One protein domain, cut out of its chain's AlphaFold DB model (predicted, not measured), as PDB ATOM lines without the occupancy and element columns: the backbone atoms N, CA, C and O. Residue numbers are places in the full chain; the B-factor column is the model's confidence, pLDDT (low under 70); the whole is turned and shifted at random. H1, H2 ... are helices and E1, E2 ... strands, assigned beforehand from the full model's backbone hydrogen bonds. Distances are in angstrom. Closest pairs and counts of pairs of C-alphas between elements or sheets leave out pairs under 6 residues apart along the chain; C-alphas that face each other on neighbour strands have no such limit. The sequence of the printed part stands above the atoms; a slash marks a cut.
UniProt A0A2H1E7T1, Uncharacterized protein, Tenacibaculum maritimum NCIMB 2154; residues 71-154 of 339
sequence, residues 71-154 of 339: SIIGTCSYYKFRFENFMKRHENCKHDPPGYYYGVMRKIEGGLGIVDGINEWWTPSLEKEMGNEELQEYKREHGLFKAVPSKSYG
ATOM      1  N   SER A  71      13.694  31.278  23.852       97.19
ATOM      2  CA  SER A  71      14.916  30.496  23.611       97.19
ATOM      3  C   SER A  71      16.047  31.283  22.946       97.19
ATOM      4  O   SER A  71      17.210  30.907  23.095       97.19
ATOM      5  N   ILE A  72      15.739  32.379  22.242       97.31
ATOM      6  CA  ILE A  72      16.758  33.225  21.603       97.31
ATOM      7  C   ILE A  72      17.209  34.382  22.504       97.31
ATOM      8  O   ILE A  72      18.213  35.030  22.200       97.31
ATOM      9  N   ILE A  73      16.529  34.616  23.630       98.06
ATOM     10  CA  ILE A  73      16.925  35.618  24.625       98.06
ATOM     11  C   ILE A  73      18.249  35.212  25.295       98.06
ATOM     12  O   ILE A  73      18.447  34.076  25.713       98.06
ATOM     13  N   GLY A  74      19.175  36.162  25.407       96.50
ATOM     14  CA  GLY A  74      20.569  35.973  25.813       96.50
ATOM     15  C   GLY A  74      21.517  35.559  24.675       96.50
ATOM     16  O   GLY A  74      22.736  35.520  24.878       96.50
ATOM     17  N   THR A  75      21.004  35.286  23.470       97.06
ATOM     18  CA  THR A  75      21.801  34.855  22.307       97.06
ATOM     19  C   THR A  75      21.988  35.987  21.297       97.06
ATOM     20  O   THR A  75      21.260  36.977  21.316       97.06
ATOM     21  N   CYS A  76      22.952  35.866  20.382       95.25
ATOM     22  CA  CYS A  76      23.153  36.893  19.351       95.25
ATOM     23  C   CYS A  76      22.134  36.804  18.213       95.25
ATOM     24  O   CYS A  76      21.851  37.813  17.568       95.25
ATOM     25  N   SER A  77      21.484  35.650  18.050       95.62
ATOM     26  CA  SER A  77      20.372  35.465  17.117       95.62
ATOM     27  C   SER A  77      19.197  36.401  17.405       95.62
ATOM     28  O   SER A  77      18.485  36.756  16.474       95.62
ATOM     29  N   TYR A  78      19.029  36.870  18.648       98.25
ATOM     30  CA  TYR A  78      18.021  37.868  19.017       98.25
ATOM     31  C   TYR A  78      18.064  39.132  18.145       98.25
ATOM     32  O   TYR A  78      17.036  39.575  17.638       98.25
ATOM     33  N   TYR A  79      19.249  39.712  17.939       97.56
ATOM     34  CA  TYR A  79      19.370  40.964  17.191       97.56
ATOM     35  C   TYR A  79      19.101  40.766  15.699       97.56
ATOM     36  O   TYR A  79      18.450  41.602  15.073       97.56
ATOM     37  N   LYS A  80      19.541  39.630  15.145       95.06
ATOM     38  CA  LYS A  80      19.207  39.229  13.776       95.06
ATOM     39  C   LYS A  80      17.701  38.996  13.622       95.06
ATOM     40  O   LYS A  80      17.094  39.540  12.707       95.06
ATOM     41  N   PHE A  81      17.077  38.299  14.571       97.19
ATOM     42  CA  PHE A  81      15.627  38.104  14.613       97.19
ATOM     43  C   PHE A  81      14.868  39.436  14.654       97.19
ATOM     44  O   PHE A  81      13.934  39.625  13.880       97.19
ATOM     45  N   ARG A  82      15.260  40.380  15.519       98.12
ATOM     46  CA  ARG A  82      14.620  41.705  15.622       98.12
ATOM     47  C   ARG A  82      14.706  42.477  14.308       98.12
ATOM     48  O   ARG A  82      13.709  43.039  13.853       98.12
ATOM     49  N   PHE A  83      15.867  42.431  13.665       96.62
ATOM     50  CA  PHE A  83      16.064  42.989  12.336       96.62
ATOM     51  C   PHE A  83      15.142  42.332  11.295       96.62
ATOM     52  O   PHE A  83      14.414  43.027  10.591       96.62
ATOM     53  N   GLU A  84      15.110  41.002  11.213       95.06
ATOM     54  CA  GLU A  84      14.270  40.268  10.255       95.06
ATOM     55  C   GLU A  84      12.773  40.484  10.514       95.06
ATOM     56  O   GLU A  84      11.990  40.646   9.573       95.06
ATOM     57  N   ASN A  85      12.371  40.556  11.785       96.62
ATOM     58  CA  ASN A  85      11.011  40.885  12.193       96.62
ATOM     59  C   ASN A  85      10.599  42.266  11.673       96.62
ATOM     60  O   ASN A  85       9.532  42.404  11.071       96.62
ATOM     61  N   PHE A  86      11.460  43.271  11.849       95.94
ATOM     62  CA  PHE A  86      11.249  44.599  11.284       95.94
ATOM     63  C   PHE A  86      11.125  44.530   9.759       95.94
ATOM     64  O   PHE A  86      10.134  44.987   9.190       95.94
ATOM     65  N   MET A  87      12.084  43.890   9.088       92.94
ATOM     66  CA  MET A  87      12.106  43.780   7.628       92.94
ATOM     67  C   MET A  87      10.822  43.162   7.068       92.94
ATOM     68  O   MET A  87      10.264  43.679   6.101       92.94
ATOM     69  N   LYS A  88      10.311  42.111   7.713       93.12
ATOM     70  CA  LYS A  88       9.064  41.441   7.331       93.12
ATOM     71  C   LYS A  88       7.839  42.345   7.483       93.12
ATOM     72  O   LYS A  88       6.956  42.329   6.633       93.12
ATOM     73  N   ARG A  89       7.756  43.140   8.553       93.56
ATOM     74  CA  ARG A  89       6.619  44.055   8.781       93.56
ATOM     75  C   ARG A  89       6.669  45.286   7.876       93.56
ATOM     76  O   ARG A  89       5.623  45.850   7.557       93.56
ATOM     77  N   HIS A  90       7.868  45.680   7.457       91.62
ATOM     78  CA  HIS A  90       8.134  46.896   6.693       91.62
ATOM     79  C   HIS A  90       8.360  46.652   5.186       91.62
ATOM     80  O   HIS A  90       8.760  47.579   4.485       91.62
ATOM     81  N   GLU A  91       8.028  45.468   4.655       85.94
ATOM     82  CA  GLU A  91       8.205  45.094   3.235       85.94
ATOM     83  C   GLU A  91       7.575  46.081   2.228       85.94
ATOM     84  O   GLU A  91       8.098  46.280   1.133       85.94
ATOM     85  N   ASN A  92       6.480  46.742   2.617       83.31
ATOM     86  CA  ASN A  92       5.694  47.642   1.766       83.31
ATOM     87  C   ASN A  92       5.938  49.131   2.076       83.31
ATOM     88  O   ASN A  92       5.107  49.982   1.742       83.31
ATOM     89  N   CYS A  93       7.037  49.463   2.759       84.94
ATOM     90  CA  CYS A  93       7.414  50.841   3.065       84.94
ATOM     91  C   CYS A  93       8.929  51.065   2.928       84.94
ATOM     92  O   CYS A  93       9.690  50.140   2.660       84.94
ATOM     93  N   LYS A  94       9.363  52.319   3.088       85.06
ATOM     94  CA  LYS A  94      10.766  52.732   2.920       85.06
ATOM     95  C   LYS A  94      11.547  52.840   4.237       85.06
ATOM     96  O   LYS A  94      12.633  53.401   4.225       85.06
ATOM     97  N   HIS A  95      11.002  52.367   5.360       89.44
ATOM     98  CA  HIS A  95      11.724  52.430   6.631       89.44
ATOM     99  C   HIS A  95      12.850  51.398   6.684       89.44
ATOM    100  O   HIS A  95      12.703  50.258   6.225       89.44
ATOM    101  N   ASP A  96      13.958  51.804   7.288       91.12
ATOM    102  CA  ASP A  96      15.084  50.937   7.592       91.12
ATOM    103  C   ASP A  96      15.027  50.495   9.053       91.12
ATOM    104  O   ASP A  96      14.578  51.267   9.902       91.12
ATOM    105  N   PRO A  97      15.458  49.258   9.351       93.50
ATOM    106  CA  PRO A  97      15.538  48.786  10.722       93.50
ATOM    107  C   PRO A  97      16.531  49.637  11.522       93.50
ATOM    108  O   PRO A  97      17.501  50.152  10.949       93.50
ATOM    109  N   PRO A  98      16.356  49.731  12.852       94.88
ATOM    110  CA  PRO A  98      17.354  50.330  13.720       94.88
ATOM    111  C   PRO A  98      18.741  49.739  13.470       94.88
ATOM    112  O   PRO A  98      18.934  48.520  13.518       94.88
ATOM    113  N   GLY A  99      19.730  50.615  13.272       91.00
ATOM    114  CA  GLY A  99      21.118  50.191  13.065       91.00
ATOM    115  C   GLY A  99      21.669  49.413  14.265       91.00
ATOM    116  O   GLY A  99      22.556  48.578  14.113       91.00
ATOM    117  N   TYR A 100      21.083  49.629  15.447       92.31
ATOM    118  CA  TYR A 100      21.409  48.920  16.679       92.31
ATOM    119  C   TYR A 100      21.240  47.398  16.572       92.31
ATOM    120  O   TYR A 100      22.007  46.677  17.203       92.31
ATOM    121  N   TYR A 101      20.280  46.898  15.782       95.81
ATOM    122  CA  TYR A 101      20.020  45.464  15.657       95.81
ATOM    123  C   TYR A 101      21.136  44.739  14.901       95.81
ATOM    124  O   TYR A 101      22.093  44.273  15.509       95.81
ATOM    125  N   TYR A 102      21.013  44.648  13.578       93.94
ATOM    126  CA  TYR A 102      21.919  43.899  12.702       93.94
ATOM    127  C   TYR A 102      22.666  44.820  11.727       93.94
ATOM    128  O   TYR A 102      23.182  44.388  10.699       93.94
ATOM    129  N   GLY A 103      22.739  46.108  12.068       89.75
ATOM    130  CA  GLY A 103      23.470  47.113  11.315       89.75
ATOM    131  C   GLY A 103      22.592  47.900  10.357       89.75
ATOM    132  O   GLY A 103      21.404  47.631  10.187       89.75
ATOM    133  N   VAL A 104      23.195  48.916   9.743       89.44
ATOM    134  CA  VAL A 104      22.506  49.765   8.766       89.44
ATOM    135  C   VAL A 104      22.271  49.015   7.460       89.44
ATOM    136  O   VAL A 104      23.086  48.186   7.049       89.44
ATOM    137  N   MET A 105      21.175  49.350   6.785       88.44
ATOM    138  CA  MET A 105      20.906  48.869   5.436       88.44
ATOM    139  C   MET A 105      21.747  49.629   4.420       88.44
ATOM    140  O   MET A 105      21.802  50.859   4.439       88.44
ATOM    141  N   ARG A 106      22.386  48.900   3.504       87.19
ATOM    142  CA  ARG A 106      23.071  49.491   2.353       87.19
ATOM    143  C   ARG A 106      22.631  48.839   1.060       87.19
ATOM    144  O   ARG A 106      22.401  47.633   0.994       87.19
ATOM    145  N   LYS A 107      22.467  49.681   0.044       85.81
ATOM    146  CA  LYS A 107      22.090  49.271  -1.302       85.81
ATOM    147  C   LYS A 107      23.290  48.610  -1.973       85.81
ATOM    148  O   LYS A 107      24.396  49.121  -1.863       85.81
ATOM    149  N   ILE A 108      23.051  47.506  -2.669       82.38
ATOM    150  CA  ILE A 108      24.042  46.854  -3.522       82.38
ATOM    151  C   ILE A 108      24.053  47.608  -4.853       82.38
ATOM    152  O   ILE A 108      23.058  47.602  -5.588       82.38
ATOM    153  N   GLU A 109      25.151  48.299  -5.144       72.44
ATOM    154  CA  GLU A 109      25.328  49.065  -6.377       72.44
ATOM    155  C   GLU A 109      26.189  48.251  -7.341       72.44
ATOM    156  O   GLU A 109      27.408  48.313  -7.303       72.44
ATOM    157  N   GLY A 110      25.551  47.460  -8.211       60.25
ATOM    158  CA  GLY A 110      26.239  46.561  -9.144       60.25
ATOM    159  C   GLY A 110      27.146  47.275 -10.157       60.25
ATOM    160  O   GLY A 110      26.759  47.458 -11.312       60.25
ATOM    161  N   GLY A 111      28.366  47.631  -9.748       49.50
ATOM    162  CA  GLY A 111      29.390  48.242 -10.590       49.50
ATOM    163  C   GLY A 111      30.766  48.270  -9.917       49.50
ATOM    164  O   GLY A 111      30.973  48.996  -8.957       49.50
ATOM    165  N   LEU A 112      31.714  47.479 -10.442       42.75
ATOM    166  CA  LEU A 112      33.165  47.517 -10.161       42.75
ATOM    167  C   LEU A 112      33.585  47.748  -8.682       42.75
ATOM    168  O   LEU A 112      34.557  48.438  -8.400       42.75
ATOM    169  N   GLY A 113      32.892  47.107  -7.738       49.06
ATOM    170  CA  GLY A 113      33.508  46.206  -6.752       49.06
ATOM    171  C   GLY A 113      34.469  46.758  -5.691       49.06
ATOM    172  O   GLY A 113      35.207  45.957  -5.124       49.06
ATOM    173  N   ILE A 114      34.487  48.063  -5.393       44.91
ATOM    174  CA  ILE A 114      35.289  48.601  -4.270       44.91
ATOM    175  C   ILE A 114      34.433  48.848  -3.011       44.91
ATOM    176  O   ILE A 114      34.921  48.632  -1.907       44.91
ATOM    177  N   VAL A 115      33.153  49.216  -3.166       47.72
ATOM    178  CA  VAL A 115      32.196  49.445  -2.051       47.72
ATOM    179  C   VAL A 115      31.423  48.159  -1.684       47.72
ATOM    180  O   VAL A 115      31.032  47.940  -0.545       47.72
ATOM    181  N   ASP A 116      31.276  47.223  -2.626       51.09
ATOM    182  CA  ASP A 116      30.630  45.922  -2.377       51.09
ATOM    183  C   ASP A 116      31.578  44.873  -1.760       51.09
ATOM    184  O   ASP A 116      31.207  43.705  -1.613       51.09
ATOM    185  N   GLY A 117      32.814  45.255  -1.421       54.03
ATOM    186  CA  GLY A 117      33.798  44.344  -0.844       54.03
ATOM    187  C   GLY A 117      33.259  43.711   0.436       54.03
ATOM    188  O   GLY A 117      32.747  44.407   1.305       54.03
ATOM    189  N   ILE A 118      33.397  42.391   0.577       56.34
ATOM    190  CA  ILE A 118      32.982  41.623   1.768       56.34
ATOM    191  C   ILE A 118      33.491  42.291   3.073       56.34
ATOM    192  O   ILE A 118      32.767  42.325   4.067       56.34
ATOM    193  N   ASN A 119      34.657  42.952   3.014       58.38
ATOM    194  CA  ASN A 119      35.277  43.741   4.091       58.38
ATOM    195  C   ASN A 119      34.541  45.041   4.498       58.38
ATOM    196  O   ASN A 119      34.875  45.636   5.518       58.38
ATOM    197  N   GLU A 120      33.607  45.569   3.703       64.88
ATOM    198  CA  GLU A 120      32.789  46.721   4.120       64.88
ATOM    199  C   GLU A 120      31.631  46.267   5.019       64.88
ATOM    200  O   GLU A 120      31.260  46.940   5.986       64.88
ATOM    201  N   TRP A 121      31.089  45.085   4.728       74.81
ATOM    202  CA  TRP A 121      29.988  44.475   5.466       74.81
ATOM    203  C   TRP A 121      30.459  43.820   6.768       74.81
ATOM    204  O   TRP A 121      29.758  43.867   7.784       74.81
ATOM    205  N   TRP A 122      31.688  43.301   6.749       77.31
ATOM    206  CA  TRP A 122      32.372  42.673   7.872       77.31
ATOM    207  C   TRP A 122      33.700  43.359   8.172       77.31
ATOM    208  O   TRP A 122      34.478  43.612   7.265       77.31
ATOM    209  N   THR A 123      34.035  43.580   9.444       75.12
ATOM    210  CA  THR A 123      35.448  43.807   9.794       75.12
ATOM    211  C   THR A 123      36.182  42.461   9.833       75.12
ATOM    212  O   THR A 123      35.560  41.467  10.206       75.12
ATOM    213  N   PRO A 124      37.503  42.400   9.562       76.31
ATOM    214  CA  PRO A 124      38.265  41.149   9.668       76.31
ATOM    215  C   PRO A 124      38.151  40.473  11.045       76.31
ATOM    216  O   PRO A 124      38.169  39.248  11.151       76.31
ATOM    217  N   SER A 125      38.015  41.271  12.110       77.12
ATOM    218  CA  SER A 125      37.738  40.768  13.459       77.12
ATOM    219  C   SER A 125      36.372  40.092  13.547       77.12
ATOM    220  O   SER A 125      36.283  38.961  14.013       77.12
ATOM    221  N   LEU A 126      35.323  40.750  13.051       81.31
ATOM    222  CA  LEU A 126      33.957  40.253  13.135       81.31
ATOM    223  C   LEU A 126      33.752  39.016  12.251       81.31
ATOM    224  O   LEU A 126      33.131  38.059  12.692       81.31
ATOM    225  N   GLU A 127      34.330  38.995  11.048       83.12
ATOM    226  CA  GLU A 127      34.295  37.827  10.156       83.12
ATOM    227  C   GLU A 127      34.893  36.587  10.837       83.12
ATOM    228  O   GLU A 127      34.273  35.521  10.870       83.12
ATOM    229  N   LYS A 128      36.064  36.752  11.472       85.06
ATOM    230  CA  LYS A 128      36.722  35.689  12.239       85.06
ATOM    231  C   LYS A 128      35.880  35.229  13.431       85.06
ATOM    232  O   LYS A 128      35.809  34.032  13.692       85.06
ATOM    233  N   GLU A 129      35.279  36.163  14.164       86.19
ATOM    234  CA  GLU A 129      34.449  35.874  15.340       86.19
ATOM    235  C   GLU A 129      33.140  35.154  14.967       86.19
ATOM    236  O   GLU A 129      32.637  34.358  15.757       86.19
ATOM    237  N   MET A 130      32.613  35.394  13.765       81.44
ATOM    238  CA  MET A 130      31.324  34.865  13.305       81.44
ATOM    239  C   MET A 130      31.404  33.613  12.431       81.44
ATOM    240  O   MET A 130      30.375  33.015  12.130       81.44
ATOM    241  N   GLY A 131      32.603  33.200  12.021       76.62
ATOM    242  CA  GLY A 131      32.787  31.942  11.300       76.62
ATOM    243  C   GLY A 131      32.185  31.932   9.893       76.62
ATOM    244  O   GLY A 131      31.670  30.900   9.469       76.62
ATOM    245  N   ASN A 132      32.288  33.050   9.164       71.56
ATOM    246  CA  ASN A 132      31.878  33.190   7.757       71.56
ATOM    247  C   ASN A 132      30.366  33.025   7.501       71.56
ATOM    248  O   ASN A 132      29.960  32.395   6.524       71.56
ATOM    249  N   GLU A 133      29.520  33.587   8.366       80.31
ATOM    250  CA  GLU A 133      28.074  33.646   8.126       80.31
ATOM    251  C   GLU A 133      27.745  34.392   6.813       80.31
ATOM    252  O   GLU A 133      28.256  35.483   6.550       80.31
ATOM    253  N   GLU A 134      26.858  33.827   5.987       81.25
ATOM    254  CA  GLU A 134      26.411  34.478   4.752       81.25
ATOM    255  C   GLU A 134      25.385  35.588   5.030       81.25
ATOM    256  O   GLU A 134      24.376  35.393   5.716       81.25
ATOM    257  N   LEU A 135      25.613  36.769   4.446       84.69
ATOM    258  CA  LEU A 135      24.686  37.894   4.545       84.69
ATOM    259  C   LEU A 135      23.505  37.737   3.594       84.69
ATOM    260  O   LEU A 135      23.669  37.679   2.375       84.69
ATOM    261  N   GLN A 136      22.304  37.777   4.165       88.00
ATOM    262  CA  GLN A 136      21.062  37.758   3.407       88.00
ATOM    263  C   GLN A 136      20.853  39.052   2.606       88.00
ATOM    264  O   GLN A 136      21.072  40.163   3.095       88.00
ATOM    265  N   GLU A 137      20.363  38.887   1.377       89.75
ATOM    266  CA  GLU A 137      19.938  39.969   0.492       89.75
ATOM    267  C   GLU A 137      18.446  40.268   0.640       89.75
ATOM    268  O   GLU A 137      17.604  39.369   0.684       89.75
ATOM    269  N   TYR A 138      18.111  41.554   0.658       87.69
ATOM    270  CA  TYR A 138      16.751  42.047   0.814       87.69
ATOM    271  C   TYR A 138      16.348  42.848  -0.419       87.69
ATOM    272  O   TYR A 138      16.850  43.947  -0.667       87.69
ATOM    273  N   LYS A 139      15.419  42.300  -1.205       87.94
ATOM    274  CA  LYS A 139      14.849  42.985  -2.368       87.94
ATOM    275  C   LYS A 139      13.730  43.925  -1.924       87.94
ATOM    276  O   LYS A 139      12.746  43.486  -1.339       87.94
ATOM    277  N   ARG A 140      13.869  45.212  -2.238       83.81
ATOM    278  CA  ARG A 140      12.877  46.268  -1.988       83.81
ATOM    279  C   ARG A 140      12.526  46.975  -3.298       83.81
ATOM    280  O   ARG A 140      13.233  46.840  -4.293       83.81
ATOM    281  N   GLU A 141      11.452  47.765  -3.298       80.81
ATOM    282  CA  GLU A 141      10.968  48.498  -4.487       80.81
ATOM    283  C   GLU A 141      12.069  49.320  -5.186       80.81
ATOM    284  O   GLU A 141      12.093  49.432  -6.407       80.81
ATOM    285  N   HIS A 142      13.009  49.864  -4.412       77.56
ATOM    286  CA  HIS A 142      14.027  50.810  -4.871       77.56
ATOM    287  C   HIS A 142      15.449  50.218  -4.939       77.56
ATOM    288  O   HIS A 142      16.420  50.958  -5.131       77.56
ATOM    289  N   GLY A 143      15.596  48.896  -4.796       84.69
ATOM    290  CA  GLY A 143      16.887  48.229  -4.954       84.69
ATOM    291  C   GLY A 143      17.036  46.919  -4.192       84.69
ATOM    292  O   GLY A 143      16.129  46.451  -3.504       84.69
ATOM    293  N   LEU A 144      18.224  46.342  -4.327       87.19
ATOM    294  CA  LEU A 144      18.690  45.200  -3.554       87.19
ATOM    295  C   LEU A 144      19.583  45.714  -2.425       87.19
ATOM    296  O   LEU A 144      20.393  46.607  -2.659       87.19
ATOM    297  N   PHE A 145      19.418  45.186  -1.219       87.06
ATOM    298  CA  PHE A 145      20.113  45.671  -0.031       87.06
ATOM    299  C   PHE A 145      20.727  44.531   0.777       87.06
ATOM    300  O   PHE A 145      20.195  43.422   0.788       87.06
ATOM    301  N   LYS A 146      21.793  44.836   1.516       89.81
ATOM    302  CA  LYS A 146      22.361  43.993   2.575       89.81
ATOM    303  C   LYS A 146      22.439  44.786   3.878       89.81
ATOM    304  O   LYS A 146      22.454  46.019   3.871       89.81
ATOM    305  N   ALA A 147      22.455  44.070   4.995       90.56
ATOM    306  CA  ALA A 147      22.774  44.645   6.296       90.56
ATOM    307  C   ALA A 147      24.295  44.746   6.455       90.56
ATOM    308  O   ALA A 147      25.006  43.909   5.904       90.56
ATOM    309  N   VAL A 148      24.776  45.720   7.233       89.31
ATOM    310  CA  VAL A 148      26.198  45.909   7.578       89.31
ATOM    311  C   VAL A 148      26.422  45.583   9.068       89.31
ATOM    312  O   VAL A 148      26.439  46.513   9.886       89.31
ATOM    313  N   PRO A 149      26.584  44.308   9.484       89.69
ATOM    314  CA  PRO A 149      26.650  43.960  10.909       89.69
ATOM    315  C   PRO A 149      27.825  44.583  11.662       89.69
ATOM    316  O   PRO A 149      27.703  44.844  12.860       89.69
ATOM    317  N   SER A 150      28.926  44.896  10.970       84.62
ATOM    318  CA  SER A 150      30.067  45.633  11.533       84.62
ATOM    319  C   SER A 150      29.688  47.016  12.078       84.62
ATOM    320  O   SER A 150      30.298  47.506  13.029       84.62
ATOM    321  N   LYS A 151      28.634  47.622  11.523       85.25
ATOM    322  CA  LYS A 151      28.061  48.897  11.976       85.25
ATOM    323  C   LYS A 151      26.899  48.721  12.950       85.25
ATOM    324  O   LYS A 151      26.284  49.711  13.333       85.25
ATOM    325  N   SER A 152      26.574  47.489  13.342       88.81
ATOM    326  CA  SER A 152      25.626  47.262  14.430       88.81
ATOM    327  C   SER A 152      26.298  47.485  15.777       88.81
ATOM    328  O   SER A 152      27.499  47.248  15.929       88.81
ATOM    329  N   TYR A 153      25.509  47.907  16.760       85.44
ATOM    330  CA  TYR A 153      25.957  47.922  18.146       85.44
ATOM    331  C   TYR A 153      25.547  46.620  18.841       85.44
ATOM    332  O   TYR A 153      26.406  45.841  19.251       85.44
ATOM    333  N   GLY A 154      24.244  46.335  18.904       91.94
ATOM    334  CA  GLY A 154      23.690  45.186  19.616       91.94
ATOM    335  C   GLY A 154      24.273  43.855  19.147       91.94
ATOM    336  O   GLY A 154      24.840  43.112  19.953       91.94
TER     337      GLY A 154
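Overview. This is residues 71 to 154 of the 339 residues of an uncharacterized protein of Tenacibaculum maritimum NCIMB 2154 (UniProt A0A2H1E7T1). A small sheet of three strands, E1, E3 and E2, lies in the middle of a flat domain, with helix H1 beside it at one place and the short helices H2 and H3 at another. The helices are only loosely gathered round the sheet: H1 and H2 graze it, H3 stands off it, and one long link, residues 90 to 103, joins H1 to E1. The printed part has 84 residues, with three named helices and three named strands in the order H1, E1, H2, H3, E2, E3. The sheet runs E1, E3, E2, antiparallel throughout, and the class is mixed, helices and strands, with 38 of the 84 residues in named elements, under half. The whole is compact, with a radius of gyration of the C-alphas of 13.0 A, and spans 40 by 34 by 17 A.

Arrangement. H1, residues 77 to 89, is on the sheet, but only just, with 5 pairs of C-alphas within 10 A; it only grazes it, with residues 80 to 87. E1, residues 104 to 107, is an edge strand and the antiparallel neighbour of E3, residues 143 to 148, at 145 degrees; N 106 and O 146 are 2.9 A apart, within hydrogen-bond range. H2, residues 118 to 121, only grazes the sheet; its closest C-alphas to E3 are those of Trp 121 and Val 148, 4.6 A apart. H3, residues 124 to 130, is not on the sheet and is near H2, the two meeting only through their tight link. H1 is apart from both H2 and H3. E2, residues 137 to 140, is the other edge strand and forms a hairpin with E3, antiparallel at 137 degrees; N 138 and O 145 are 2.8 A apart, within hydrogen-bond range. E1, H2 H3 and E2 make a split strand-helix-strand unit, two strands of one sheet that are not neighbours, with the helices between them along the chain and E3 between them in the sheet, and its crossover is right-handed. In H1 and H3 every O i to N i+4 pair is within hydrogen-bond range; H2 is too short for such a pair.

Along the chain. H1 begins at C-alpha 77 at (20.372, 35.465, 17.117) and is 18.2 A long. E1 is 10.1 A long, H2 5.5 A, H3 10.0 A and E2 9.8 A. E3 is 15.8 A long and ends at C-alpha 148 at (26.198, 45.909, 7.578).

Size, cuts and confidence. The C-alphas of Ser 71 and Leu 112 are the two farthest apart, 42.0 A. The printed part has no cut. The link from H1 to E1, residues 90 to 103, is long. The mean pLDDT of the printed part is 83.5, and residues 110 to 120 are under 70.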